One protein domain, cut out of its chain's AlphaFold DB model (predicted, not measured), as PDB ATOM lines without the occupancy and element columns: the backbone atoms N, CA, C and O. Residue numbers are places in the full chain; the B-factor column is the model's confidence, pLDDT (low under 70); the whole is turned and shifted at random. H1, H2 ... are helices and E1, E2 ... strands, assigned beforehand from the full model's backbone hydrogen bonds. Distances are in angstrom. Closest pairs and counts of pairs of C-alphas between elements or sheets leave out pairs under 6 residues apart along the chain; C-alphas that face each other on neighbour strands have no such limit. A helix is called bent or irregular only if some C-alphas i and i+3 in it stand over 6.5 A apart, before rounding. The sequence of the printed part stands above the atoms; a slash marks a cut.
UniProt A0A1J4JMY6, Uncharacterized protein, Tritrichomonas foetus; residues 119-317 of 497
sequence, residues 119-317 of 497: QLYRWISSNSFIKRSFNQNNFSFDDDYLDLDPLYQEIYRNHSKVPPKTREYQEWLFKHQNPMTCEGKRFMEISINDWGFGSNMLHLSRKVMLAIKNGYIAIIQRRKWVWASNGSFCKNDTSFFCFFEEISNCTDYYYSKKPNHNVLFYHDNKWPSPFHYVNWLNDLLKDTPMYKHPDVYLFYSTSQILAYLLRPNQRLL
ATOM      1  N   GLN A 119      37.578-103.973   3.488       62.31
ATOM      2  CA  GLN A 119      38.187-102.706   3.040       62.31
ATOM      3  C   GLN A 119      37.638-101.489   3.802       62.31
ATOM      4  O   GLN A 119      38.371-100.534   4.043       62.31
ATOM      5  N   LEU A 120      36.380-101.533   4.252       57.88
ATOM      6  CA  LEU A 120      35.748-100.448   5.017       57.88
ATOM      7  C   LEU A 120      36.175-100.418   6.474       57.88
ATOM      8  O   LEU A 120      36.039 -99.398   7.141       57.88
ATOM      9  N   TYR A 121      36.751-101.514   6.949       67.06
ATOM     10  CA  TYR A 121      37.348-101.626   8.273       67.06
ATOM     11  C   TYR A 121      38.880-101.504   8.200       67.06
ATOM     12  O   TYR A 121      39.579-101.681   9.198       67.06
ATOM     13  N   ARG A 122      39.421-101.141   7.023       63.88
ATOM     14  CA  ARG A 122      40.853-100.907   6.787       63.88
ATOM     15  C   ARG A 122      41.403 -99.731   7.574       63.88
ATOM     16  O   ARG A 122      42.547 -99.797   8.005       63.88
ATOM     17  N   TRP A 123      40.618 -98.675   7.788       68.50
ATOM     18  CA  TRP A 123      41.094 -97.519   8.557       68.50
ATOM     19  C   TRP A 123      41.492 -97.887   9.979       68.50
ATOM     20  O   TRP A 123      42.374 -97.251  10.539       68.50
ATOM     21  N   ILE A 124      40.894 -98.942  10.526       66.75
ATOM     22  CA  ILE A 124      41.184 -99.430  11.866       66.75
ATOM     23  C   ILE A 124      42.466-100.291  11.899       66.75
ATOM     24  O   ILE A 124      42.992-100.589  12.968       66.75
ATOM     25  N   SER A 125      43.025-100.650  10.736       59.62
ATOM     26  CA  SER A 125      44.278-101.400  10.638       59.62
ATOM     27  C   SER A 125      45.508-100.525  10.826       59.62
ATOM     28  O   SER A 125      45.562 -99.355  10.437       59.62
ATOM     29  N   SER A 126      46.535-101.148  11.400       48.50
ATOM     30  CA  SER A 126      47.782-100.523  11.808       48.50
ATOM     31  C   SER A 126      48.752-100.179  10.683       48.50
ATOM     32  O   SER A 126      49.832 -99.666  10.968       48.50
ATOM     33  N   ASN A 127      48.405-100.430   9.419       50.44
ATOM     34  CA  ASN A 127      49.347-100.223   8.328       50.44
ATOM     35  C   ASN A 127      48.679 -99.640   7.079       50.44
ATOM     36  O   ASN A 127      47.863-100.279   6.414       50.44
ATOM     37  N   SER A 128      49.049 -98.400   6.759       46.31
ATOM     38  CA  SER A 128      48.621 -97.671   5.560       46.31
ATOM     39  C   SER A 128      49.259 -98.217   4.271       46.31
ATOM     40  O   SER A 128      48.784 -97.906   3.181       46.31
ATOM     41  N   PHE A 129      50.273 -99.088   4.377       45.41
ATOM     42  CA  PHE A 129      51.099 -99.571   3.260       45.41
ATOM     43  C   PHE A 129      50.498-100.680   2.377       45.41
ATOM     44  O   PHE A 129      51.168-101.151   1.457       45.41
ATOM     45  N   ILE A 130      49.238-101.084   2.569       49.75
ATOM     46  CA  ILE A 130      48.576-101.987   1.610       49.75
ATOM     47  C   ILE A 130      48.439-101.240   0.267       49.75
ATOM     48  O   ILE A 130      47.751-100.217   0.179       49.75
ATOM     49  N   LYS A 131      49.137-101.715  -0.772       47.53
ATOM     50  CA  LYS A 131      49.264-101.050  -2.084       47.53
ATOM     51  C   LYS A 131      47.897-100.596  -2.626       47.53
ATOM     52  O   LYS A 131      46.940-101.361  -2.655       47.53
ATOM     53  N   ARG A 132      47.815 -99.338  -3.090       49.22
ATOM     54  CA  ARG A 132      46.607 -98.694  -3.666       49.22
ATOM     55  C   ARG A 132      46.061 -99.381  -4.937       49.22
ATOM     56  O   ARG A 132      45.019 -98.971  -5.433       49.22
ATOM     57  N   SER A 133      46.736-100.399  -5.475       44.72
ATOM     58  CA  SER A 133      46.474-100.989  -6.797       44.72
ATOM     59  C   SER A 133      45.229-101.882  -6.908       44.72
ATOM     60  O   SER A 133      44.985-102.405  -7.986       44.72
ATOM     61  N   PHE A 134      44.424-102.052  -5.852       48.06
ATOM     62  CA  PHE A 134      43.328-103.040  -5.824       48.06
ATOM     63  C   PHE A 134      41.904-102.451  -5.824       48.06
ATOM     64  O   PHE A 134      40.935-103.170  -5.610       48.06
ATOM     65  N   ASN A 135      41.747-101.151  -6.085       41.69
ATOM     66  CA  ASN A 135      40.453-100.456  -5.991       41.69
ATOM     67  C   ASN A 135      39.598-100.489  -7.276       41.69
ATOM     68  O   ASN A 135      38.855 -99.542  -7.533       41.69
ATOM     69  N   GLN A 136      39.670-101.542  -8.092       36.38
ATOM     70  CA  GLN A 136      38.816-101.653  -9.280       36.38
ATOM     71  C   GLN A 136      37.961-102.929  -9.264       36.38
ATOM     72  O   GLN A 136      38.463-104.024  -9.483       36.38
ATOM     73  N   ASN A 137      36.652-102.690  -9.101       34.84
ATOM     74  CA  ASN A 137      35.488-103.463  -9.561       34.84
ATOM     75  C   ASN A 137      34.846-104.503  -8.619       34.84
ATOM     76  O   ASN A 137      35.486-105.430  -8.146       34.84
ATOM     77  N   ASN A 138      33.528-104.317  -8.430       39.16
ATOM     78  CA  ASN A 138      32.483-105.282  -8.059       39.16
ATOM     79  C   ASN A 138      32.898-106.447  -7.151       39.16
ATOM     80  O   ASN A 138      32.870-107.596  -7.577       39.16
ATOM     81  N   PHE A 139      33.179-106.161  -5.879       38.44
ATOM     82  CA  PHE A 139      33.247-107.214  -4.869       38.44
ATOM     83  C   PHE A 139      31.836-107.725  -4.569       38.44
ATOM     84  O   PHE A 139      31.006-107.014  -3.992       38.44
ATOM     85  N   SER A 140      31.568-108.961  -4.984       44.03
ATOM     86  CA  SER A 140      30.474-109.746  -4.426       44.03
ATOM     87  C   SER A 140      30.849-110.169  -2.998       44.03
ATOM     88  O   SER A 140      32.025-110.197  -2.638       44.03
ATOM     89  N   PHE A 141      29.866-110.513  -2.159       47.75
ATOM     90  CA  PHE A 141      30.121-111.046  -0.806       47.75
ATOM     91  C   PHE A 141      30.963-112.338  -0.804       47.75
ATOM     92  O   PHE A 141      31.421-112.748   0.261       47.75
ATOM     93  N   ASP A 142      31.149-112.958  -1.971       48.41
ATOM     94  CA  ASP A 142      31.794-114.255  -2.151       48.41
ATOM     95  C   ASP A 142      33.269-114.146  -2.592       48.41
ATOM     96  O   ASP A 142      33.975-115.154  -2.642       48.41
ATOM     97  N   ASP A 143      33.780-112.936  -2.855       50.28
ATOM     98  CA  ASP A 143      35.181-112.715  -3.233       50.28
ATOM     99  C   ASP A 143      36.091-112.652  -1.986       50.28
ATOM    100  O   ASP A 143      36.584-111.602  -1.572       50.28
ATOM    101  N   ASP A 144      36.327-113.816  -1.369       54.16
ATOM    102  CA  ASP A 144      37.171-114.012  -0.169       54.16
ATOM    103  C   ASP A 144      38.693-113.883  -0.429       54.16
ATOM    104  O   ASP A 144      39.516-114.100   0.475       54.16
ATOM    105  N   TYR A 145      39.098-113.542  -1.655       53.84
ATOM    106  CA  TYR A 145      40.499-113.423  -2.046       53.84
ATOM    107  C   TYR A 145      40.928-111.962  -2.108       53.84
ATOM    108  O   TYR A 145      40.712-111.265  -3.098       53.84
ATOM    109  N   LEU A 146      41.603-111.507  -1.055       57.28
ATOM    110  CA  LEU A 146      42.413-110.300  -1.136       57.28
ATOM    111  C   LEU A 146      43.864-110.661  -0.952       57.28
ATOM    112  O   LEU A 146      44.226-111.364  -0.008       57.28
ATOM    113  N   ASP A 147      44.689-110.107  -1.828       59.81
ATOM    114  CA  ASP A 147      46.142-110.139  -1.728       59.81
ATOM    115  C   ASP A 147      46.615-109.165  -0.630       59.81
ATOM    116  O   ASP A 147      47.299-108.169  -0.859       59.81
ATOM    117  N   LEU A 148      46.127-109.397   0.590       62.97
ATOM    118  CA  LEU A 148      46.637-108.774   1.803       62.97
ATOM    119  C   LEU A 148      47.857-109.556   2.273       62.97
ATOM    120  O   LEU A 148      47.890-110.782   2.149       62.97
ATOM    121  N   ASP A 149      48.804-108.859   2.898       64.12
ATOM    122  CA  ASP A 149      49.898-109.521   3.602       64.12
ATOM    123  C   ASP A 149      49.325-110.562   4.604       64.12
ATOM    124  O   ASP A 149      48.311-110.278   5.267       64.12
ATOM    125  N   PRO A 150      49.909-111.779   4.682       71.50
ATOM    126  CA  PRO A 150      49.376-112.888   5.475       71.50
ATOM    127  C   PRO A 150      49.061-112.537   6.932       71.50
ATOM    128  O   PRO A 150      48.071-113.032   7.475       71.50
ATOM    129  N   LEU A 151      49.835-111.636   7.548       67.56
ATOM    130  CA  LEU A 151      49.596-111.170   8.913       67.56
ATOM    131  C   LEU A 151      48.228-110.484   9.041       67.56
ATOM    132  O   LEU A 151      47.512-110.678  10.025       67.56
ATOM    133  N   TYR A 152      47.828-109.694   8.041       67.44
ATOM    134  CA  TYR A 152      46.521-109.034   8.041       67.44
ATOM    135  C   TYR A 152      45.399-109.989   7.685       67.44
ATOM    136  O   TYR A 152      44.321-109.877   8.268       67.44
ATOM    137  N   GLN A 153      45.630-110.937   6.773       70.19
ATOM    138  CA  GLN A 153      44.636-111.976   6.507       70.19
ATOM    139  C   GLN A 153      44.289-112.730   7.789       70.19
ATOM    140  O   GLN A 153      43.110-112.946   8.063       70.19
ATOM    141  N   GLU A 154      45.291-113.064   8.605       72.75
ATOM    142  CA  GLU A 154      45.064-113.690   9.901       72.75
ATOM    143  C   GLU A 154      44.246-112.784  10.828       72.75
ATOM    144  O   GLU A 154      43.256-113.234  11.399       72.75
ATOM    145  N   ILE A 155      44.594-111.498  10.941       69.25
ATOM    146  CA  ILE A 155      43.849-110.552  11.788       69.25
ATOM    147  C   ILE A 155      42.379-110.456  11.358       69.25
ATOM    148  O   ILE A 155      41.495-110.607  12.198       69.25
ATOM    149  N   TYR A 156      42.105-110.252  10.069       70.44
ATOM    150  CA  TYR A 156      40.743-110.051   9.573       70.44
ATOM    151  C   TYR A 156      39.901-111.328   9.497       70.44
ATOM    152  O   TYR A 156      38.677-111.235   9.387       70.44
ATOM    153  N   ARG A 157      40.524-112.510   9.536       75.62
ATOM    154  CA  ARG A 157      39.833-113.808   9.618       75.62
ATOM    155  C   ARG A 157      39.719-114.320  11.054       75.62
ATOM    156  O   ARG A 157      39.035-115.312  11.296       75.62
ATOM    157  N   ASN A 158      40.359-113.668  12.024       75.44
ATOM    158  CA  ASN A 158      40.323-114.115  13.408       75.44
ATOM    159  C   ASN A 158      39.037-113.667  14.123       75.44
ATOM    160  O   ASN A 158      39.006-112.678  14.858       75.44
ATOM    161  N   HIS A 159      37.983-114.468  13.961       75.19
ATOM    162  CA  HIS A 159      36.693-114.298  14.644       75.19
ATOM    163  C   HIS A 159      36.789-114.348  16.176       75.19
ATOM    164  O   HIS A 159      35.867-113.892  16.845       75.19
ATOM    165  N   SER A 160      37.890-114.841  16.764       74.31
ATOM    166  CA  SER A 160      38.064-114.839  18.225       74.31
ATOM    167  C   SER A 160      38.356-113.448  18.797       74.31
ATOM    168  O   SER A 160      38.379-113.292  20.017       74.31
ATOM    169  N   LYS A 161      38.628-112.453  17.943       76.94
ATOM    170  CA  LYS A 161      38.957-111.078  18.346       76.94
ATOM    171  C   LYS A 161      37.775-110.109  18.290       76.94
ATOM    172  O   LYS A 161      37.956-108.933  18.579       76.94
ATOM    173  N   VAL A 162      36.588-110.583  17.922       82.81
ATOM    174  CA  VAL A 162      35.348-109.794  17.882       82.81
ATOM    175  C   VAL A 162      34.238-110.504  18.644       82.81
ATOM    176  O   VAL A 162      34.299-111.725  18.795       82.81
ATOM    177  N   PRO A 163      33.191-109.797  19.106       87.19
ATOM    178  CA  PRO A 163      32.021-110.407  19.700       87.19
ATOM    179  C   PRO A 163      31.487-111.573  18.856       87.19
ATOM    180  O   PRO A 163      31.473-111.480  17.622       87.19
ATOM    181  N   PRO A 164      31.006-112.653  19.495       88.50
ATOM    182  CA  PRO A 164      30.358-113.756  18.802       88.50
ATOM    183  C   PRO A 164      29.328-113.278  17.775       88.50
ATOM    184  O   PRO A 164      28.601-112.313  18.017       88.50
ATOM    185  N   LYS A 165      29.257-113.962  16.631       90.25
ATOM    186  CA  LYS A 165      28.297-113.690  15.547       90.25
ATOM    187  C   LYS A 165      28.402-112.291  14.901       90.25
ATOM    188  O   LYS A 165      27.463-111.854  14.238       90.25
ATOM    189  N   THR A 166      29.517-111.568  15.101       89.88
ATOM    190  CA  THR A 166      29.732-110.222  14.521       89.88
ATOM    191  C   THR A 166      29.521-110.229  13.012       89.88
ATOM    192  O   THR A 166      28.787-109.394  12.489       89.88
ATOM    193  N   ARG A 167      30.104-111.203  12.312       87.69
ATOM    194  CA  ARG A 167      29.961-111.311  10.865       87.69
ATOM    195  C   ARG A 167      28.511-111.517  10.448       87.69
ATOM    196  O   ARG A 167      28.012-110.777   9.608       87.69
ATOM    197  N   GLU A 168      27.845-112.505  11.034       90.69
ATOM    198  CA  GLU A 168      26.463-112.866  10.733       90.69
ATOM    199  C   GLU A 168      25.534-111.660  10.938       90.69
ATOM    200  O   GLU A 168      24.671-111.386  10.103       90.69
ATOM    201  N   TYR A 169      25.761-110.884  12.004       93.25
ATOM    202  CA  TYR A 169      25.041-109.636  12.246       93.25
ATOM    203  C   TYR A 169      25.318-108.586  11.158       93.25
ATOM    204  O   TYR A 169      24.382-107.958  10.665       93.25
ATOM    205  N   GLN A 170      26.581-108.380  10.769       91.25
ATOM    206  CA  GLN A 170      26.965-107.392   9.752       91.25
ATOM    207  C   GLN A 170      26.451-107.757   8.351       91.25
ATOM    208  O   GLN A 170      25.975-106.880   7.633       91.25
ATOM    209  N   GLU A 171      26.489-109.036   7.966       89.62
ATOM    210  CA  GLU A 171      25.902-109.525   6.710       89.62
ATOM    211  C   GLU A 171      24.399-109.296   6.673       89.62
ATOM    212  O   GLU A 171      23.862-108.788   5.688       89.62
ATOM    213  N   TRP A 172      23.719-109.653   7.761       94.56
ATOM    214  CA  TRP A 172      22.293-109.421   7.887       94.56
ATOM    215  C   TRP A 172      21.962-107.925   7.810       94.56
ATOM    216  O   TRP A 172      21.073-107.536   7.052       94.56
ATOM    217  N   LEU A 173      22.706-107.082   8.534       95.06
ATOM    218  CA  LEU A 173      22.504-105.635   8.554       95.06
ATOM    219  C   LEU A 173      22.692-105.038   7.158       95.06
ATOM    220  O   LEU A 173      21.857-104.251   6.709       95.06
ATOM    221  N   PHE A 174      23.750-105.445   6.456       93.62
ATOM    222  CA  PHE A 174      23.994-105.004   5.092       93.62
ATOM    223  C   PHE A 174      22.855-105.423   4.163       93.62
ATOM    224  O   PHE A 174      22.327-104.573   3.454       93.62
ATOM    225  N   LYS A 175      22.432-106.694   4.182       94.12
ATOM    226  CA  LYS A 175      21.325-107.188   3.343       94.12
ATOM    227  C   LYS A 175      20.013-106.462   3.639       94.12
ATOM    228  O   LYS A 175      19.267-106.147   2.717       94.12
ATOM    229  N   HIS A 176      19.744-106.166   4.910       96.25
ATOM    230  CA  HIS A 176      18.568-105.401   5.328       96.25
ATOM    231  C   HIS A 176      18.586-103.975   4.766       96.25
ATOM    232  O   HIS A 176      17.570-103.505   4.260       96.25
ATOM    233  N   GLN A 177      19.731-103.287   4.836       97.12
ATOM    234  CA  GLN A 177      19.863-101.919   4.325       97.12
ATOM    235  C   GLN A 177      20.046-101.849   2.803       97.12
ATOM    236  O   GLN A 177      19.821-100.790   2.225       97.12
ATOM    237  N   ASN A 178      20.433-102.944   2.146       95.88
ATOM    238  CA  ASN A 178      20.731-102.986   0.713       95.88
ATOM    239  C   ASN A 178      19.915-104.078   0.004       95.88
ATOM    240  O   ASN A 178      20.486-105.062  -0.478       95.88
ATOM    241  N   PRO A 179      18.577-103.962  -0.044       96.12
ATOM    242  CA  PRO A 179      17.763-104.926  -0.771       96.12
ATOM    243  C   PRO A 179      18.063-104.875  -2.277       96.12
ATOM    244  O   PRO A 179      18.517-103.860  -2.805       96.12
ATOM    245  N   MET A 180      17.732-105.959  -2.988       95.56
ATOM    246  CA  MET A 180      17.834-106.006  -4.455       95.56
ATOM    247  C   MET A 180      16.959-104.941  -5.134       95.56
ATOM    248  O   MET A 180      17.339-104.393  -6.162       95.56
ATOM    249  N   THR A 181      15.791-104.645  -4.552       95.94
ATOM    250  CA  THR A 181      14.882-103.591  -5.012       95.94
ATOM    251  C   THR A 181      14.429-102.717  -3.843       95.94
ATOM    252  O   THR A 181      14.137-103.202  -2.743       95.94
ATOM    253  N   CYS A 182      14.363-101.409  -4.091       95.69
ATOM    254  CA  CYS A 182      13.892-100.409  -3.127       95.69
ATOM    255  C   CYS A 182      12.380-100.152  -3.227       95.69
ATOM    256  O   CYS A 182      11.775 -99.586  -2.316       95.69
ATOM    257  N   GLU A 183      11.761-100.581  -4.325       94.88
ATOM    258  CA  GLU A 183      10.320-100.492  -4.535       94.88
ATOM    259  C   GLU A 183       9.550-101.332  -3.506       94.88
ATOM    260  O   GLU A 183       9.964-102.427  -3.122       94.88
ATOM    261  N   GLY A 184       8.445-100.781  -2.997       94.25
ATOM    262  CA  GLY A 184       7.616-101.421  -1.969       94.25
ATOM    263  C   GLY A 184       8.247-101.505  -0.571       94.25
ATOM    264  O   GLY A 184       7.600-101.984   0.360       94.25
ATOM    265  N   LYS A 185       9.487-101.038  -0.383       96.50
ATOM    266  CA  LYS A 185      10.128-101.009   0.935       96.50
ATOM    267  C   LYS A 185       9.598 -99.860   1.790       96.50
ATOM    268  O   LYS A 185       9.138 -98.832   1.294       96.50
ATOM    269  N   ARG A 186       9.681-100.054   3.105       97.25
ATOM    270  CA  ARG A 186       9.376 -99.039   4.113       97.25
ATOM    271  C   ARG A 186      10.659 -98.342   4.534       97.25
ATOM    272  O   ARG A 186      11.650 -99.009   4.822       97.25
ATOM    273  N   PHE A 187      10.619 -97.020   4.640       97.31
ATOM    274  CA  PHE A 187      11.768 -96.196   5.004       97.31
ATOM    275  C   PHE A 187      11.529 -95.476   6.325       97.31
ATOM    276  O   PHE A 187      10.421 -95.012   6.592       97.31
ATOM    277  N   MET A 188      12.565 -95.375   7.152       96.75
ATOM    278  CA  MET A 188      12.584 -94.477   8.298       96.75
ATOM    279  C   MET A 188      13.644 -93.412   8.041       96.75
ATOM    280  O   MET A 188      14.832 -93.721   7.982       96.75
ATOM    281  N   GLU A 189      13.209 -92.166   7.890       96.25
ATOM    282  CA  GLU A 189      14.115 -91.037   7.738       96.25
ATOM    283  C   GLU A 189      14.592 -90.563   9.115       96.25
ATOM    284  O   GLU A 189      13.795 -90.237  10.002       96.25
ATOM    285  N   ILE A 190      15.910 -90.533   9.289       96.56
ATOM    286  CA  ILE A 190      16.590 -90.263  10.546       96.56
ATOM    287  C   ILE A 190      17.366 -88.958  10.442       96.56
ATOM    288  O   ILE A 190      18.213 -88.746   9.572       96.56
ATOM    289  N   SER A 191      17.089 -88.087  11.398       94.69
ATOM    290  CA  SER A 191      17.733 -86.798  11.564       94.69
ATOM    291  C   SER A 191      18.944 -86.897  12.505       94.69
ATOM    292  O   SER A 191      18.894 -87.570  13.542       94.69
ATOM    293  N   ILE A 192      20.040 -86.213  12.152       94.12
ATOM    294  CA  ILE A 192      21.264 -86.143  12.971       94.12
ATOM    295  C   ILE A 192      21.337 -84.800  13.685       94.12
ATOM    296  O   ILE A 192      21.265 -83.756  13.037       94.12
ATOM    297  N   ASN A 193      21.480 -84.831  15.005       91.88
ATOM    298  CA  ASN A 193      21.503 -83.636  15.843       91.88
ATOM    299  C   ASN A 193      22.890 -82.969  15.864       91.88
ATOM    300  O   ASN A 193      23.891 -83.524  15.409       91.88
ATOM    301  N   ASP A 194      22.948 -81.761  16.414       91.75
ATOM    302  CA  ASP A 194      24.176 -80.971  16.534       91.75
ATOM    303  C   ASP A 194      24.804 -81.123  17.938       91.75
ATOM    304  O   ASP A 194      25.178 -80.149  18.588       91.75
ATOM    305  N   TRP A 195      24.888 -82.361  18.442       91.38
ATOM    306  CA  TRP A 195      25.527 -82.686  19.727       91.38
ATOM    307  C   TRP A 195      27.015 -83.032  19.581       91.38
ATOM    308  O   TRP A 195      27.568 -83.041  18.482       91.38
ATOM    309  N   GLY A 196      27.675 -83.354  20.699       92.06
ATOM    310  CA  GLY A 196      29.019 -83.939  20.696       92.06
ATOM    311  C   GLY A 196      29.088 -85.209  19.834       92.06
ATOM    312  O   GLY A 196      28.157 -86.013  19.869       92.06
ATOM    313  N   PHE A 197      30.187 -85.426  19.103       94.94
ATOM    314  CA  PHE A 197      30.311 -86.498  18.101       94.94
ATOM    315  C   PHE A 197      29.921 -87.876  18.642       94.94
ATOM    316  O   PHE A 197      29.062 -88.543  18.072       94.94
ATOM    317  N   GLY A 198      30.484 -88.271  19.791       95.00
ATOM    318  CA  GLY A 198      30.166 -89.558  20.414       95.00
ATOM    319  C   GLY A 198      28.687 -89.698  20.784       95.00
ATOM    320  O   GLY A 198      28.096 -90.748  20.557       95.00
ATOM    321  N   SER A 199      28.059 -88.626  21.283       93.12
ATOM    322  CA  SER A 199      26.617 -88.624  21.569       93.12
ATOM    323  C   SER A 199      25.808 -88.780  20.278       93.12
ATOM    324  O   SER A 199      24.962 -89.666  20.180       93.12
ATOM    325  N   ASN A 200      26.137 -88.006  19.240       94.50
ATOM    326  CA  ASN A 200      25.491 -88.114  17.935       94.50
ATOM    327  C   ASN A 200      25.541 -89.536  17.373       94.50
ATOM    328  O   ASN A 200      24.510 -90.045  16.943       94.50
ATOM    329  N   MET A 201      26.701 -90.195  17.401       96.56
ATOM    330  CA  MET A 201      26.845 -91.546  16.850       96.56
ATOM    331  C   MET A 201      26.089 -92.596  17.678       96.56
ATOM    332  O   MET A 201      25.433 -93.477  17.114       96.56
ATOM    333  N   LEU A 202      26.101 -92.484  19.010       93.75
ATOM    334  CA  LEU A 202      25.319 -93.363  19.891       93.75
ATOM    335  C   LEU A 202      23.810 -93.198  19.675       93.75
ATOM    336  O   LEU A 202      23.079 -94.181  19.589       93.75
ATOM    337  N   HIS A 203      23.316 -91.970  19.541       92.88
ATOM    338  CA  HIS A 203      21.901 -91.750  19.252       92.88
ATOM    339  C   HIS A 203      21.533 -92.190  17.836       92.88
ATOM    340  O   HIS A 203      20.497 -92.825  17.649       92.88
ATOM    341  N   LEU A 204      22.379 -91.910  16.844       95.38
ATOM    342  CA  LEU A 204      22.153 -92.314  15.459       95.38
ATOM    343  C   LEU A 204      22.071 -93.839  15.321       95.38
ATOM    344  O   LEU A 204      21.122 -94.344  14.722       95.38
ATOM    345  N   SER A 205      22.995 -94.578  15.938       95.56
ATOM    346  CA  SER A 205      22.967 -96.050  15.947       95.56
ATOM    347  C   SER A 205      21.697 -96.607  16.589       95.56
ATOM    348  O   SER A 205      21.076 -97.519  16.042       95.56
ATOM    349  N   ARG A 206      21.232 -96.010  17.689       92.81
ATOM    350  CA  ARG A 206      19.968 -96.387  18.336       92.81
ATOM    351  C   ARG A 206      18.734 -96.076  17.475       92.81
ATOM    352  O   ARG A 206      17.819 -96.895  17.405       92.81
ATOM    353  N   LYS A 207      18.711 -94.944  16.760       94.50
ATOM    354  CA  LYS A 207      17.641 -94.618  15.795       94.50
ATOM    355  C   LYS A 207      17.599 -95.628  14.642       94.50
ATOM    356  O   LYS A 207      16.528 -96.117  14.291       94.50
ATOM    357  N   VAL A 208      18.761 -96.006  14.104       96.19
ATOM    358  CA  VAL A 208      18.876 -97.048  13.067       96.19
ATOM    359  C   VAL A 208      18.391 -98.398  13.592       96.19
ATOM    360  O   VAL A 208      17.635 -99.091  12.916       96.19
ATOM    361  N   MET A 209      18.741 -98.754  14.826       95.06
ATOM    362  CA  MET A 209      18.250 -99.972  15.467       95.06
ATOM    363  C   MET A 209      16.725 -99.997  15.594       95.06
ATOM    364  O   MET A 209      16.109-101.036  15.348       95.06
ATOM    365  N   LEU A 210      16.097 -98.863  15.922       94.00
ATOM    366  CA  LEU A 210      14.640 -98.755  15.949       94.00
ATOM    367  C   LEU A 210      14.023 -98.932  14.555       94.00
ATOM    368  O   LEU A 210      13.013 -99.631  14.436       94.00
ATOM    369  N   ALA A 211      14.616 -98.339  13.513       95.81
ATOM    370  CA  ALA A 211      14.177 -98.533  12.129       95.81
ATOM    371  C   ALA A 211      14.150-100.023  11.778       95.81
ATOM    372  O   ALA A 211      13.115-100.573  11.400       95.81
ATOM    373  N   ILE A 212      15.275-100.686  12.021       95.88
ATOM    374  CA  ILE A 212      15.485-102.093  11.716       95.88
ATOM    375  C   ILE A 212      14.534-102.991  12.517       95.88
ATOM    376  O   ILE A 212      13.907-103.881  11.944       95.88
ATOM    377  N   LYS A 213      14.365-102.739  13.823       94.19
ATOM    378  CA  LYS A 213      13.421-103.475  14.685       94.19
ATOM    379  C   LYS A 213      12.004-103.487  14.116       94.19
ATOM    380  O   LYS A 213      11.287-104.466  14.290       94.19
ATOM    381  N   ASN A 214      11.613-102.413  13.438       94.69
ATOM    382  CA  ASN A 214      10.288-102.257  12.854       94.69
ATOM    383  C   ASN A 214      10.250-102.573  11.346       94.69
ATOM    384  O   ASN A 214       9.255-102.263  10.694       94.69
ATOM    385  N   GLY A 215      11.305-103.172  10.781       95.69
ATOM    386  CA  GLY A 215      11.357-103.569   9.371       95.69
ATOM    387  C   GLY A 215      11.515-102.407   8.384       95.69
ATOM    388  O   GLY A 215      11.170-102.557   7.215       95.69
ATOM    389  N   TYR A 216      11.998-101.246   8.835       97.38
ATOM    390  CA  TYR A 216      12.305-100.109   7.968       97.38
ATOM    391  C   TYR A 216      13.765-100.138   7.504       97.38
ATOM    392  O   TYR A 216      14.669-100.468   8.276       97.38
ATOM    393  N   ILE A 217      13.998 -99.705   6.268       97.94
ATOM    394  CA  ILE A 217      15.315 -99.275   5.786       97.94
ATOM    395  C   ILE A 217      15.593 -97.900   6.386       97.94
ATOM    396  O   ILE A 217      14.743 -97.008   6.332       97.94
ATOM    397  N   ALA A 218      16.759 -97.734   6.996       97.88
ATOM    398  CA  ALA A 218      17.134 -96.474   7.613       97.88
ATOM    399  C   ALA A 218      17.718 -95.547   6.545       97.88
ATOM    400  O   ALA A 218      18.630 -95.940   5.825       97.88
ATOM    401  N   ILE A 219      17.225 -94.312   6.473       97.81
ATOM    402  CA  ILE A 219      17.762 -93.271   5.593       97.81
ATOM    403  C   ILE A 219      18.220 -92.107   6.459       97.81
ATOM    404  O   ILE A 219      17.427 -91.532   7.200       97.81
ATOM    405  N   ILE A 220      19.497 -91.746   6.380       97.50
ATOM    406  CA  ILE A 220      20.018 -90.567   7.075       97.50
ATOM    407  C   ILE A 220      19.741 -89.333   6.218       97.50
ATOM    408  O   ILE A 220      20.045 -89.311   5.029       97.50
ATOM    409  N   GLN A 221      19.186 -88.285   6.828       95.69
ATOM    410  CA  GLN A 221      18.921 -87.030   6.128       95.69
ATOM    411  C   GLN A 221      20.207 -86.418   5.552       95.69
ATOM    412  O   GLN A 221      21.132 -86.109   6.304       95.69
ATOM    413  N   ARG A 222      20.211 -86.102   4.248       95.62
ATOM    414  CA  ARG A 222      21.228 -85.256   3.583       95.62
ATOM    415  C   ARG A 222      21.080 -83.768   3.944       95.62
ATOM    416  O   ARG A 222      21.077 -82.890   3.085       95.62
ATOM    417  N   ARG A 223      20.886 -83.477   5.231       94.56
ATOM    418  CA  ARG A 223      20.809 -82.113   5.761       94.56
ATOM    419  C   ARG A 223      22.182 -81.634   6.200       94.56
ATOM    420  O   ARG A 223      23.048 -82.446   6.514       94.56
ATOM    421  N   LYS A 224      22.331 -80.313   6.301       95.62
ATOM    422  CA  LYS A 224      23.506 -79.707   6.920       95.62
ATOM    423  C   LYS A 224      23.710 -80.289   8.318       95.62
ATOM    424  O   LYS A 224      22.804 -80.250   9.148       95.62
ATOM    425  N   TRP A 225      24.910 -80.788   8.556       96.25
ATOM    426  CA  TRP A 225      25.383 -81.298   9.824       96.25
ATOM    427  C   TRP A 225      26.525 -80.409  10.301       96.25
ATOM    428  O   TRP A 225      27.455 -80.104   9.551       96.25
ATOM    429  N   VAL A 226      26.464 -79.957  11.552       95.62
ATOM    430  CA  VAL A 226      27.465 -79.033  12.100       95.62
ATOM    431  C   VAL A 226      28.898 -79.580  12.006       95.62
ATOM    432  O   VAL A 226      29.817 -78.828  11.702       95.62
ATOM    433  N   TRP A 227      29.077 -80.896  12.145       96.06
ATOM    434  CA  TRP A 227      30.370 -81.587  12.038       96.06
ATOM    435  C   TRP A 227      30.933 -81.613  10.603       96.06
ATOM    436  O   TRP A 227      32.118 -81.850  10.417       96.06
ATOM    437  N   ALA A 228      30.125 -81.328   9.582       96.69
ATOM    438  CA  ALA A 228      30.555 -81.197   8.184       96.69
ATOM    439  C   ALA A 228      30.540 -79.736   7.701       96.69
ATOM    440  O   ALA A 228      30.508 -79.454   6.505       96.69
ATOM    441  N   SER A 229      30.489 -78.777   8.630       93.44
ATOM    442  CA  SER A 229      30.390 -77.359   8.287       93.44
ATOM    443  C   SER A 229      31.758 -76.704   8.094       93.44
ATOM    444  O   SER A 229      32.682 -76.944   8.869       93.44
ATOM    445  N   ASN A 230      31.799 -75.773   7.130       87.06
ATOM    446  CA  ASN A 230      32.802 -74.714   6.989       87.06
ATOM    447  C   ASN A 230      34.254 -75.187   6.780       87.06
ATOM    448  O   ASN A 230      35.168 -74.683   7.425       87.06
ATOM    449  N   GLY A 231      34.489 -76.090   5.827       86.38
ATOM    450  CA  GLY A 231      35.846 -76.364   5.366       86.38
ATOM    451  C   GLY A 231      35.928 -76.839   3.913       86.38
ATOM    452  O   GLY A 231      34.933 -76.911   3.186       86.38
ATOM    453  N   SER A 232      37.156 -77.066   3.449       95.12
ATOM    454  CA  SER A 232      37.457 -77.420   2.057       95.12
ATOM    455  C   SER A 232      37.395 -78.931   1.800       95.12
ATOM    456  O   SER A 232      37.233 -79.375   0.651       95.12
ATOM    457  N   PHE A 233      37.475 -79.750   2.851       96.50
ATOM    458  CA  PHE A 233      37.346 -81.196   2.757       96.50
ATOM    459  C   PHE A 233      35.919 -81.622   2.398       96.50
ATOM    460  O   PHE A 233      35.752 -82.580   1.667       96.50
ATOM    461  N   CYS A 234      34.870 -80.919   2.787       95.75
ATOM    462  CA  CYS A 234      33.498 -81.289   2.455       95.75
ATOM    463  C   CYS A 234      33.022 -80.679   1.133       95.75
ATOM    464  O   CYS A 234      32.086 -81.185   0.511       95.75
ATOM    465  N   LYS A 235      33.728 -79.663   0.613       93.38
ATOM    466  CA  LYS A 235      33.305 -78.895  -0.570       93.38
ATOM    467  C   LYS A 235      31.851 -78.425  -0.384       93.38
ATOM    468  O   LYS A 235      31.587 -77.597   0.478       93.38
ATOM    469  N   ASN A 236      30.917 -78.987  -1.155       93.75
ATOM    470  CA  ASN A 236      29.498 -78.638  -1.128       93.75
ATOM    471  C   ASN A 236      28.642 -79.625  -0.312       93.75
ATOM    472  O   ASN A 236      27.482 -79.327  -0.034       93.75
ATOM    473  N   ASP A 237      29.175 -80.793   0.062       95.81
ATOM    474  CA  ASP A 237      28.435 -81.780   0.849       95.81
ATOM    475  C   ASP A 237      28.592 -81.479   2.336       95.81
ATOM    476  O   ASP A 237      29.578 -81.843   2.957       95.81
ATOM    477  N   THR A 238      27.607 -80.807   2.922       95.69
ATOM    478  CA  THR A 238      27.616 -80.491   4.358       95.69
ATOM    479  C   THR A 238      26.867 -81.526   5.194       95.69
ATOM    480  O   THR A 238      26.467 -81.224   6.316       95.69
ATOM    481  N   SER A 239      26.624 -82.724   4.661       96.88
ATOM    482  CA  SER A 239      25.908 -83.793   5.351       96.88
ATOM    483  C   SER A 239      26.848 -84.772   6.062       96.88
ATOM    484  O   SER A 239      28.072 -84.664   6.008       96.88
ATOM    485  N   PHE A 240      26.264 -85.763   6.736       97.19
ATOM    486  CA  PHE A 240      26.988 -86.901   7.311       97.19
ATOM    487  C   PHE A 240      27.865 -87.637   6.285       97.19
ATOM    488  O   PHE A 240      28.968 -88.080   6.608       97.19
ATOM    489  N   PHE A 241      27.409 -87.701   5.035       97.44
ATOM    490  CA  PHE A 241      28.062 -88.457   3.969       97.44
ATOM    491  C   PHE A 241      29.315 -87.780   3.396       97.44
ATOM    492  O   PHE A 241      30.073 -88.416   2.663       97.44
ATOM    493  N   CYS A 242      29.627 -86.548   3.829       97.62
ATOM    494  CA  CYS A 242      30.933 -85.941   3.568       97.62
ATOM    495  C   CYS A 242      32.086 -86.847   4.039       97.62
ATOM    496  O   CYS A 242      33.132 -86.931   3.387       97.62
ATOM    497  N   PHE A 243      31.893 -87.544   5.161       97.38
ATOM    498  CA  PHE A 243      32.922 -88.357   5.813       97.38
ATOM    499  C   PHE A 243      32.676 -89.856   5.681       97.38
ATOM    500  O   PHE A 243      33.629 -90.627   5.555       97.38
ATOM    501  N   PHE A 244      31.411 -90.266   5.719       96.56
ATOM    502  CA  PHE A 244      31.017 -91.666   5.826       96.56
ATOM    503  C   PHE A 244      30.294 -92.145   4.579       96.56
ATOM    504  O   PHE A 244      29.788 -91.356   3.784       96.56
ATOM    505  N   GLU A 245      30.256 -93.456   4.408       94.50
ATOM    506  CA  GLU A 245      29.501 -94.065   3.326       94.50
ATOM    507  C   GLU A 245      27.992 -93.962   3.527       94.50
ATOM    508  O   GLU A 245      27.478 -93.864   4.647       94.50
ATOM    509  N   GLU A 246      27.274 -94.048   2.412       95.44
ATOM    510  CA  GLU A 246      25.836 -94.270   2.428       95.44
ATOM    511  C   GLU A 246      25.511 -95.568   3.176       95.44
ATOM    512  O   GLU A 246      26.171 -96.602   3.034       95.44
ATOM    513  N   ILE A 247      24.475 -95.515   4.009       95.88
ATOM    514  CA  ILE A 247      24.106 -96.663   4.842       95.88
ATOM    515  C   ILE A 247      23.203 -97.647   4.091       95.88
ATOM    516  O   ILE A 247      23.053 -98.778   4.551       95.88
ATOM    517  N   SER A 248      22.637 -97.234   2.951       96.38
ATOM    518  CA  SER A 248      21.699 -97.992   2.122       96.38
ATOM    519  C   SER A 248      21.866 -97.646   0.637       96.38
ATOM    520  O   SER A 248      21.995 -96.478   0.277       96.38
ATOM    521  N   ASN A 249      21.764 -98.646  -0.243       95.69
ATOM    522  CA  ASN A 249      21.661 -98.461  -1.697       95.69
ATOM    523  C   ASN A 249      20.324 -97.829  -2.141       95.69
ATOM    524  O   ASN A 249      20.161 -97.483  -3.310       95.69
ATOM    525  N   CYS A 250      19.367 -97.657  -1.223       96.50
ATOM    526  CA  CYS A 250      18.057 -97.080  -1.505       96.50
ATOM    527  C   CYS A 250      17.971 -95.569  -1.286       96.50
ATOM    528  O   CYS A 250      16.891 -95.009  -1.487       96.50
ATOM    529  N   THR A 251      19.060 -94.891  -0.905       95.88
ATOM    530  CA  THR A 251      19.049 -93.441  -0.655       95.88
ATOM    531  C   THR A 251      18.567 -92.643  -1.876       95.88
ATOM    532  O   THR A 251      17.673 -91.803  -1.751       95.88
ATOM    533  N   ASP A 252      19.076 -92.935  -3.075       95.25
ATOM    534  CA  ASP A 252      18.691 -92.191  -4.285       95.25
ATOM    535  C   ASP A 252      17.250 -92.511  -4.734       95.25
ATOM    536  O   ASP A 252      16.503 -91.623  -5.159       95.25
ATOM    537  N   TYR A 253      16.803 -93.763  -4.568       95.00
ATOM    538  CA  TYR A 253      15.398 -94.137  -4.775       95.00
ATOM    539  C   TYR A 253      14.474 -93.369  -3.818       95.00
ATOM    540  O   TYR A 253      13.474 -92.785  -4.239       95.00
ATOM    541  N   TYR A 254      14.832 -93.322  -2.532       95.25
ATOM    542  CA  TYR A 254      14.077 -92.613  -1.504       95.25
ATOM    543  C   TYR A 254      13.898 -91.128  -1.860       95.25
ATOM    544  O   TYR A 254      12.774 -90.618  -1.818       95.25
ATOM    545  N   TYR A 255      14.969 -90.444  -2.275       93.94
ATOM    546  CA  TYR A 255      14.905 -89.020  -2.616       93.94
ATOM    547  C   TYR A 255      14.246 -88.724  -3.969       93.94
ATOM    548  O   TYR A 255      13.619 -87.674  -4.101       93.94
ATOM    549  N   SER A 256      14.327 -89.630  -4.950       93.56
ATOM    550  CA  SER A 256      13.698 -89.441  -6.269       93.56
ATOM    551  C   SER A 256      12.191 -89.701  -6.278       93.56
ATOM    552  O   SER A 256      11.470 -89.090  -7.068       93.56
ATOM    553  N   LYS A 257      11.695 -90.597  -5.415       87.50
ATOM    554  CA  LYS A 257      10.274 -90.975  -5.376       87.50
ATOM    555  C   LYS A 257       9.504 -90.429  -4.184       87.50
ATOM    556  O   LYS A 257       8.281 -90.491  -4.253       87.50
ATOM    557  N   LYS A 258      10.186 -89.958  -3.121       73.31
ATOM    558  CA  LYS A 258       9.619 -89.576  -1.805       73.31
ATOM    559  C   LYS A 258       8.241 -90.214  -1.576       73.31
ATOM    560  O   LYS A 258       7.222 -89.528  -1.669       73.31
ATOM    561  N   PRO A 259       8.179 -91.541  -1.375       65.88
ATOM    562  CA  PRO A 259       6.905 -92.239  -1.378       65.88
ATOM    563  C   PRO A 259       6.051 -91.744  -0.208       65.88
ATOM    564  O   PRO A 259       6.327 -92.080   0.940       65.88
ATOM    565  N   ASN A 260       4.997 -90.971  -0.486       70.75
ATOM    566  CA  ASN A 260       4.147 -90.374   0.556       70.75
ATOM    567  C   ASN A 260       3.530 -91.418   1.513       70.75
ATOM    568  O   ASN A 260       3.150 -91.067   2.625       70.75
ATOM    569  N   HIS A 261       3.462 -92.698   1.119       70.75
ATOM    570  CA  HIS A 261       2.764 -93.749   1.870       70.75
ATOM    571  C   HIS A 261       3.649 -94.782   2.593       70.75
ATOM    572  O   HIS A 261       3.104 -95.672   3.229       70.75
ATOM    573  N   ASN A 262       4.984 -94.679   2.569       88.12
ATOM    574  CA  ASN A 262       5.867 -95.686   3.197       88.12
ATOM    575  C   ASN A 262       7.065 -95.092   3.953       88.12
ATOM    576  O   ASN A 262       8.058 -95.783   4.194       88.12
ATOM    577  N   VAL A 263       6.982 -93.814   4.323       93.12
ATOM    578  CA  VAL A 263       8.053 -93.102   5.022       93.12
ATOM    579  C   VAL A 263       7.612 -92.762   6.432       93.12
ATOM    580  O   VAL A 263       6.573 -92.143   6.648       93.12
ATOM    581  N   LEU A 264       8.439 -93.145   7.396       94.06
ATOM    582  CA  LEU A 264       8.323 -92.710   8.772       94.06
ATOM    583  C   LEU A 264       9.418 -91.688   9.078       94.06
ATOM    584  O   LEU A 264      10.601 -91.994   8.973       94.06
ATOM    585  N   PHE A 265       9.033 -90.492   9.509       93.38
ATOM    586  CA  PHE A 265       9.980 -89.484   9.975       93.38
ATOM    587  C   PHE A 265      10.249 -89.688  11.464       93.38
ATOM    588  O   PHE A 265       9.336 -89.613  12.293       93.38
ATOM    589  N   TYR A 266      11.503 -89.963  11.818       91.00
ATOM    590  CA  TYR A 266      11.879 -90.099  13.216       91.00
ATOM    591  C   TYR A 266      11.946 -88.717  13.881       91.00
ATOM    592  O   TYR A 266      12.753 -87.860  13.508       91.00
ATOM    593  N   HIS A 267      11.127 -88.526  14.914       86.62
ATOM    594  CA  HIS A 267      11.118 -87.328  15.750       86.62
ATOM    595  C   HIS A 267      11.498 -87.693  17.187       86.62
ATOM    596  O   HIS A 267      10.802 -88.488  17.819       86.62
ATOM    597  N   ASP A 268      12.568 -87.082  17.709       81.44
ATOM    598  CA  ASP A 268      13.122 -87.379  19.041       81.44
ATOM    599  C   ASP A 268      12.087 -87.252  20.180       81.44
ATOM    600  O   ASP A 268      12.196 -87.950  21.181       81.44
ATOM    601  N   ASN A 269      11.055 -86.416  20.025       80.88
ATOM    602  CA  ASN A 269      10.019 -86.176  21.037       80.88
ATOM    603  C   ASN A 269       8.772 -87.075  20.930       80.88
ATOM    604  O   ASN A 269       7.900 -86.988  21.790       80.88
ATOM    605  N   LYS A 270       8.637 -87.888  19.874       76.44
ATOM    606  CA  LYS A 270       7.423 -88.694  19.618       76.44
ATOM    607  C   LYS A 270       7.631 -90.196  19.765       76.44
ATOM    608  O   LYS A 270       6.651 -90.933  19.806       76.44
ATOM    609  N   TRP A 271       8.877 -90.652  19.804       69.56
ATOM    610  CA  TRP A 271       9.200 -92.073  19.830       69.56
ATOM    611  C   TRP A 271       9.731 -92.481  21.201       69.56
ATOM    612  O   TRP A 271      10.417 -91.683  21.846       69.56
ATOM    613  N   PRO A 272       9.413 -93.707  21.665       66.25
ATOM    614  CA  PRO A 272       9.985 -94.224  22.894       66.25
ATOM    615  C   PRO A 272      11.503 -94.161  22.795       66.25
ATOM    616  O   PRO A 272      12.075 -94.327  21.711       66.25
ATOM    617  N   SER A 273      12.142 -93.919  23.938       65.94
ATOM    618  CA  SER A 273      13.594 -93.839  23.981       65.94
ATOM    619  C   SER A 273      14.197 -95.078  23.311       65.94
ATOM    620  O   SER A 273      13.720 -96.189  23.567       65.94
ATOM    621  N   PRO A 274      15.212 -94.935  22.441       64.94
ATOM    622  CA  PRO A 274      15.623 -95.993  21.524       64.94
ATOM    623  C   PRO A 274      16.493 -97.069  22.209       64.94
ATOM    624  O   PRO A 274      17.448 -97.593  21.639       64.94
ATOM    625  N   PHE A 275      16.150 -97.423  23.448       77.62
ATOM    626  CA  PHE A 275      16.726 -98.497  24.253       77.62
ATOM    627  C   PHE A 275      16.054 -99.831  23.914       77.62
ATOM    628  O   PHE A 275      15.473-100.517  24.754       77.62
ATOM    629  N   HIS A 276      16.090-100.186  22.635       80.44
ATOM    630  CA  HIS A 276      15.512-101.419  22.131       80.44
ATOM    631  C   HIS A 276      16.509-102.129  21.238       80.44
ATOM    632  O   HIS A 276      17.135-101.489  20.408       80.44
ATOM    633  N   TYR A 277      16.577-103.450  21.348       89.25
ATOM    634  CA  TYR A 277      17.266-104.305  20.389       89.25
ATOM    635  C   TYR A 277      16.240-105.102  19.568       89.25
ATOM    636  O   TYR A 277      15.032-105.062  19.824       89.25
ATOM    637  N   VAL A 278      16.715-105.791  18.535       90.12
ATOM    638  CA  VAL A 278      15.896-106.604  17.629       90.12
ATOM    639  C   VAL A 278      15.616-107.986  18.232       90.12
ATOM    640  O   VAL A 278      16.538-108.656  18.678       90.12
ATOM    641  N   ASN A 279      14.358-108.443  18.246       91.25
ATOM    642  CA  ASN A 279      13.976-109.660  18.986       91.25
ATOM    643  C   ASN A 279      14.714-110.929  18.524       91.25
ATOM    644  O   ASN A 279      15.037-111.773  19.356       91.25
ATOM    645  N   TRP A 280      15.021-111.040  17.228       94.06
ATOM    646  CA  TRP A 280      15.759-112.174  16.658       94.06
ATOM    647  C   TRP A 280      17.208-112.262  17.170       94.06
ATOM    648  O   TRP A 280      17.843-113.305  17.041       94.06
ATOM    649  N   LEU A 281      17.733-111.206  17.807       94.00
ATOM    650  CA  LEU A 281      19.055-111.223  18.437       94.00
ATOM    651  C   LEU A 281      19.130-112.240  19.585       94.00
ATOM    652  O   LEU A 281      20.196-112.802  19.826       94.00
ATOM    653  N   ASN A 282      17.999-112.512  20.250       94.25
ATOM    654  CA  ASN A 282      17.904-113.584  21.241       94.25
ATOM    655  C   ASN A 282      18.298-114.927  20.626       94.25
ATOM    656  O   ASN A 282      19.103-115.650  21.205       94.25
ATOM    657  N   ASP A 283      17.768-115.226  19.438       94.88
ATOM    658  CA  ASP A 283      18.048-116.469  18.729       94.88
ATOM    659  C   ASP A 283      19.448-116.484  18.124       94.88
ATOM    660  O   ASP A 283      20.117-117.514  18.198       94.88
ATOM    661  N   LEU A 284      19.913-115.355  17.571       93.75
ATOM    662  CA  LEU A 284      21.268-115.235  17.021       93.75
ATOM    663  C   LEU A 284      22.328-115.522  18.087       93.75
ATOM    664  O   LEU A 284      23.324-116.180  17.802       93.75
ATOM    665  N   LEU A 285      22.125-115.001  19.301       93.00
ATOM    666  CA  LEU A 285      23.110-115.070  20.374       93.00
ATOM    667  C   LEU A 285      22.859-116.208  21.362       93.00
ATOM    668  O   LEU A 285      23.642-116.330  22.304       93.00
ATOM    669  N   LYS A 286      21.810-117.028  21.211       92.81
ATOM    670  CA  LYS A 286      21.414-118.037  22.218       92.81
ATOM    671  C   LYS A 286      22.529-119.019  22.575       92.81
ATOM    672  O   LYS A 286      22.670-119.366  23.742       92.81
ATOM    673  N   ASP A 287      23.338-119.399  21.591       89.94
ATOM    674  CA  ASP A 287      24.434-120.370  21.670       89.94
ATOM    675  C   ASP A 287      25.791-119.733  22.018       89.94
ATOM    676  O   ASP A 287      26.802-120.423  22.081       89.94
ATOM    677  N   THR A 288      25.831-118.420  22.249       90.75
ATOM    678  CA  THR A 288      27.061-117.674  22.556       90.75
ATOM    679  C   THR A 288      27.271-117.519  24.068       90.75
ATOM    680  O   THR A 288      26.295-117.550  24.826       90.75
ATOM    681  N   PRO A 289      28.504-117.249  24.540       90.25
ATOM    682  CA  PRO A 289      28.788-117.002  25.957       90.25
ATOM    683  C   PRO A 289      28.303-115.635  26.457       90.25
ATOM    684  O   PRO A 289      28.480-115.308  27.631       90.25
ATOM    685  N   MET A 290      27.701-114.817  25.587       90.62
ATOM    686  CA  MET A 290      27.152-113.522  25.973       90.62
ATOM    687  C   MET A 290      26.035-113.688  27.002       90.62
ATOM    688  O   MET A 290      25.130-114.513  26.823       90.62
ATOM    689  N   TYR A 291      26.079-112.867  28.051       91.06
ATOM    690  CA  TYR A 291      25.056-112.846  29.085       91.06
ATOM    691  C   TYR A 291      23.697-112.466  28.490       91.06
ATOM    692  O   TYR A 291      23.553-111.452  27.808       91.06
ATOM    693  N   LYS A 292      22.692-113.302  28.762       90.56
ATOM    694  CA  LYS A 292      21.340-113.178  28.210       90.56
ATOM    695  C   LYS A 292      20.571-112.072  28.940       90.56
ATOM    696  O   LYS A 292      19.789-112.344  29.847       90.56
ATOM    697  N   HIS A 293      20.830-110.817  28.575       89.00
ATOM    698  CA  HIS A 293      20.177-109.648  29.164       89.00
ATOM    699  C   HIS A 293      19.930-108.547  28.118       89.00
ATOM    700  O   HIS A 293      20.821-108.292  27.304       89.00
ATOM    701  N   PRO A 294      18.777-107.843  28.163       88.69
ATOM    702  CA  PRO A 294      18.453-106.753  27.241       88.69
ATOM    703  C   PRO A 294      19.561-105.717  27.039       88.69
ATOM    704  O   PRO A 294      19.858-105.370  25.902       88.69
ATOM    705  N   ASP A 295      20.210-105.262  28.109       86.44
ATOM    706  CA  ASP A 295      21.258-104.236  27.998       86.44
ATOM    707  C   ASP A 295      22.541-104.747  27.337       86.44
ATOM    708  O   ASP A 295      23.201-103.998  26.624       86.44
ATOM    709  N   VAL A 296      22.885-106.025  27.526       89.19
ATOM    710  CA  VAL A 296      24.037-106.638  26.842       89.19
ATOM    711  C   VAL A 296      23.752-106.747  25.350       89.19
ATOM    712  O   VAL A 296      24.614-106.458  24.523       89.19
ATOM    713  N   TYR A 297      22.521-107.105  24.993       92.31
ATOM    714  CA  TYR A 297      22.075-107.129  23.606       92.31
ATOM    715  C   TYR A 297      22.017-105.738  22.995       92.31
ATOM    716  O   TYR A 297      22.462-105.574  21.865       92.31
ATOM    717  N   LEU A 298      21.555-104.740  23.750       91.19
ATOM    718  CA  LEU A 298      21.572-103.342  23.343       91.19
ATOM    719  C   LEU A 298      23.003-102.843  23.119       91.19
ATOM    720  O   LEU A 298      23.264-102.200  22.104       91.19
ATOM    721  N   PHE A 299      23.931-103.142  24.032       90.75
ATOM    722  CA  PHE A 299      25.351-102.820  23.882       90.75
ATOM    723  C   PHE A 299      25.922-103.447  22.610       90.75
ATOM    724  O   PHE A 299      26.525-102.754  21.788       90.75
ATOM    725  N   TYR A 300      25.684-104.746  22.430       92.94
ATOM    726  CA  TYR A 300      26.141-105.502  21.273       92.94
ATOM    727  C   TYR A 300      25.615-104.898  19.969       92.94
ATOM    728  O   TYR A 300      26.405-104.492  19.121       92.94
ATOM    729  N   SER A 301      24.296-104.765  19.817       94.06
ATOM    730  CA  SER A 301      23.684-104.262  18.584       94.06
ATOM    731  C   SER A 301      24.058-102.810  18.297       94.06
ATOM    732  O   SER A 301      24.310-102.466  17.142       94.06
ATOM    733  N   THR A 302      24.162-101.968  19.331       93.75
ATOM    734  CA  THR A 302      24.642-100.584  19.195       93.75
ATOM    735  C   THR A 302      26.074-100.568  18.667       93.75
ATOM    736  O   THR A 302      26.349 -99.857  17.705       93.75
ATOM    737  N   SER A 303      26.964-101.394  19.223       92.62
ATOM    738  CA  SER A 303      28.364-101.486  18.783       92.62
ATOM    739  C   SER A 303      28.474-101.938  17.323       92.62
ATOM    740  O   SER A 303      29.233-101.357  16.547       92.62
ATOM    741  N   GLN A 304      27.671-102.928  16.919       93.38
ATOM    742  CA  GLN A 304      27.629-103.409  15.536       93.38
ATOM    743  C   GLN A 304      27.116-102.338  14.562       93.38
ATOM    744  O   GLN A 304      27.699-102.126  13.498       93.38
ATOM    745  N   ILE A 305      26.048-101.623  14.922       95.50
ATOM    746  CA  ILE A 305      25.501-100.551  14.083       95.50
ATOM    747  C   ILE A 305      26.462 -99.359  14.023       95.50
ATOM    748  O   ILE A 305      26.631 -98.784  12.955       95.50
ATOM    749  N   LEU A 306      27.128 -99.001  15.125       94.56
ATOM    750  CA  LEU A 306      28.176 -97.974  15.125       94.56
ATOM    751  C   LEU A 306      29.286 -98.308  14.125       94.56
ATOM    752  O   LEU A 306      29.681 -97.442  13.350       94.56
ATOM    753  N   ALA A 307      29.747 -99.561  14.117       92.69
ATOM    754  CA  ALA A 307      30.767-100.031  13.186       92.69
ATOM    755  C   ALA A 307      30.319 -99.874  11.720       92.69
ATOM    756  O   ALA A 307      31.096 -99.431  10.881       92.69
ATOM    757  N   TYR A 308      29.042-100.156  11.436       93.69
ATOM    758  CA  TYR A 308      28.436 -99.982  10.115       93.69
ATOM    759  C   TYR A 308      28.254 -98.505   9.719       93.69
ATOM    760  O   TYR A 308      28.463 -98.134   8.565       93.69
ATOM    761  N   LEU A 309      27.868 -97.646  10.664       95.50
ATOM    762  CA  LEU A 309      27.663 -96.213  10.433       95.50
ATOM    763  C   LEU A 309      28.972 -95.464  10.179       95.50
ATOM    764  O   LEU A 309      29.015 -94.568   9.346       95.50
ATOM    765  N   LEU A 310      30.034 -95.825  10.897       94.75
ATOM    766  CA  LEU A 310      31.321 -95.130  10.869       94.75
ATOM    767  C   LEU A 310      32.283 -95.699   9.821       94.75
ATOM    768  O   LEU A 310      33.497 -95.612   9.986       94.75
ATOM    769  N   ARG A 311      31.754 -96.274   8.737       91.94
ATOM    770  CA  ARG A 311      32.553 -96.694   7.579       91.94
ATOM    771  C   ARG A 311      32.984 -95.434   6.821       91.94
ATOM    772  O   ARG A 311      32.122 -94.760   6.253       91.94
ATOM    773  N   PRO A 312      34.271 -95.050   6.859       93.06
ATOM    774  CA  PRO A 312      34.735 -93.843   6.197       93.06
ATOM    775  C   PRO A 312      34.662 -94.030   4.687       93.06
ATOM    776  O   PRO A 312      35.007 -95.090   4.164       93.06
ATOM    777  N   ASN A 313      34.278 -92.978   3.975       92.81
ATOM    778  CA  ASN A 313      34.364 -92.984   2.523       92.81
ATOM    779  C   ASN A 313      35.836 -92.919   2.060       92.81
ATOM    780  O   ASN A 313      36.757 -92.600   2.823       92.81
ATOM    781  N   GLN A 314      36.075 -93.185   0.773       89.69
ATOM    782  CA  GLN A 314      37.430 -93.197   0.202       89.69
ATOM    783  C   GLN A 314      38.187 -91.875   0.387       89.69
ATOM    784  O   GLN A 314      39.414 -91.872   0.512       89.69
ATOM    785  N   ARG A 315      37.473 -90.743   0.412       93.44
ATOM    786  CA  ARG A 315      38.085 -89.426   0.583       93.44
ATOM    787  C   ARG A 315      38.646 -89.260   1.992       93.44
ATOM    788  O   ARG A 315      39.782 -88.807   2.131       93.44
ATOM    789  N   LEU A 316      37.877 -89.643   3.013       93.88
ATOM    790  CA  LEU A 316      38.316 -89.595   4.406       93.88
ATOM    791  C   LEU A 316      39.469 -90.572   4.641       93.88
ATOM    792  O   LEU A 316      40.471 -90.185   5.234       93.88
ATOM    793  N   LEU A 317      39.376 -91.792   4.106       88.88
ATOM    794  CA  LEU A 317      40.466 -92.774   4.145       88.88
ATOM    795  C   LEU A 317      41.776 -92.202   3.602       88.88
ATOM    796  O   LEU A 317      42.795 -92.216   4.290       88.88
TER     797      LEU A 317
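Overview. This is residues 119 to 317 of the 497 residues of an uncharacterized protein of Tritrichomonas foetus (UniProt A0A1J4JMY6). A small parallel sheet of three strands, E2, E1 and E3, lies between two helices, the long H4 along one face and the short H5 across the other; H7 crosses H4, and H3 meets H7 and grazes the sheet. Away from the sheet lies a loose part made of H1, H2 and the unnamed stretch 125 to 149, where H1 comes close to H8, while H6 lies near H7. The printed part has 199 residues with eight named helices and three named strands, in the order H1 H2 H3 E1 H4 E2 H5 E3 H6 H7 H8. The class is mostly helix, though under half of the residues are in named elements. The whole is compact, with a radius of gyration of the C-alphas of 17.8 A and spans of 50 by 47 by 35 A.

Arrangement. H1, residues 119 to 124, is close to but not clearly touching H8, residues 314 to 317; their closest C-alphas, those of Trp 123 and Leu 317, are 6.5 A apart. H2, residues 150 to 157, touches no helix and is not on the sheet. H3, residues 166 to 177, touches H7, residues 294 to 309, with its residues 166 to 170 alone, at a steep tilt of 65 degrees, the same way; the closest C-alphas, those of Gln 170 and Gln 304, are 7.1 A apart. With residues 173 to 177 H3 only grazes the sheet. The inner strand of the sheet is E1, residues 187 to 190, between the edge strands E2, residues 217 to 220, and E3, residues 263 to 265. E2 and E1 are parallel at 30 degrees, with N 188 and O 217 within hydrogen-bond range at 2.8 A. E1 and E3 are parallel at 20 degrees, with N 264 and O 187 at 2.8 A. H4, residues 197 to 213, lies over E2 and E1 at a height over the sheet of 9.6 A and runs along the strands, at 15 degrees to E2 on the local plane; its closest C-alpha pair with E2 is Val 208 and Ala 218, 5.8 A. H4 touches H7, about perpendicular at 73 degrees, with the C-alphas of Ser 205 and Ile 305 closest at 5.5 A. H5, residues 251 to 257, is on the opposite face of the sheet from H4, at a height over the sheet of 10.0 A; it lies over E1, on which 4 of its 7 C-alphas fall when dropped onto the local plane, and only just not over E2, on which 2 fall, and it runs across the strands, at 70 degrees to E1 on the local plane. E1, H4, E2 form a strand-helix-strand unit, two parallel neighbour strands with a helix between them in the chain, and E2, H5, E3 a split one, with E1 between its strands; both crossovers are right-handed. H6, residues 281 to 285, is close to but not clearly touching H7, with the C-alphas of Leu 281 and Tyr 297 closest at 7.3 A. Every O i to N i+4 pair is within hydrogen-bond range in H2, H3, H4, H5, H6 and H7; H1 has 0 of 2, with 2 of 3 O i to N i+3 pairs within range, and H8 is too short for an i+4 pair.

Along the chain. H1 begins at C-alpha 119, (38.187, -102.706, 3.040), and is irregular, with C-alphas 120 and 123 7.0 A apart. H3 is 16.4 A long from first to last C-alpha. H4 is 24.2 A long and begins at C-alpha 197, (30.311, -86.498, 18.101). H7 is 21.9 A long, and H8 ends at C-alpha 317, (40.466, -92.774, 4.145).

Size, cuts and confidence. The two C-alphas farthest apart, those of Pro 150 and Asn 260, are 50.8 A apart. The printed part has no cut. The long links are H1 to H2, 25 residues, E2 to H5, 30 residues, and E3 to H6, 15 residues. The mean pLDDT of the printed part is 84.5; 39 residues are under 70, among them residues 119 to 149 and 271 to 274.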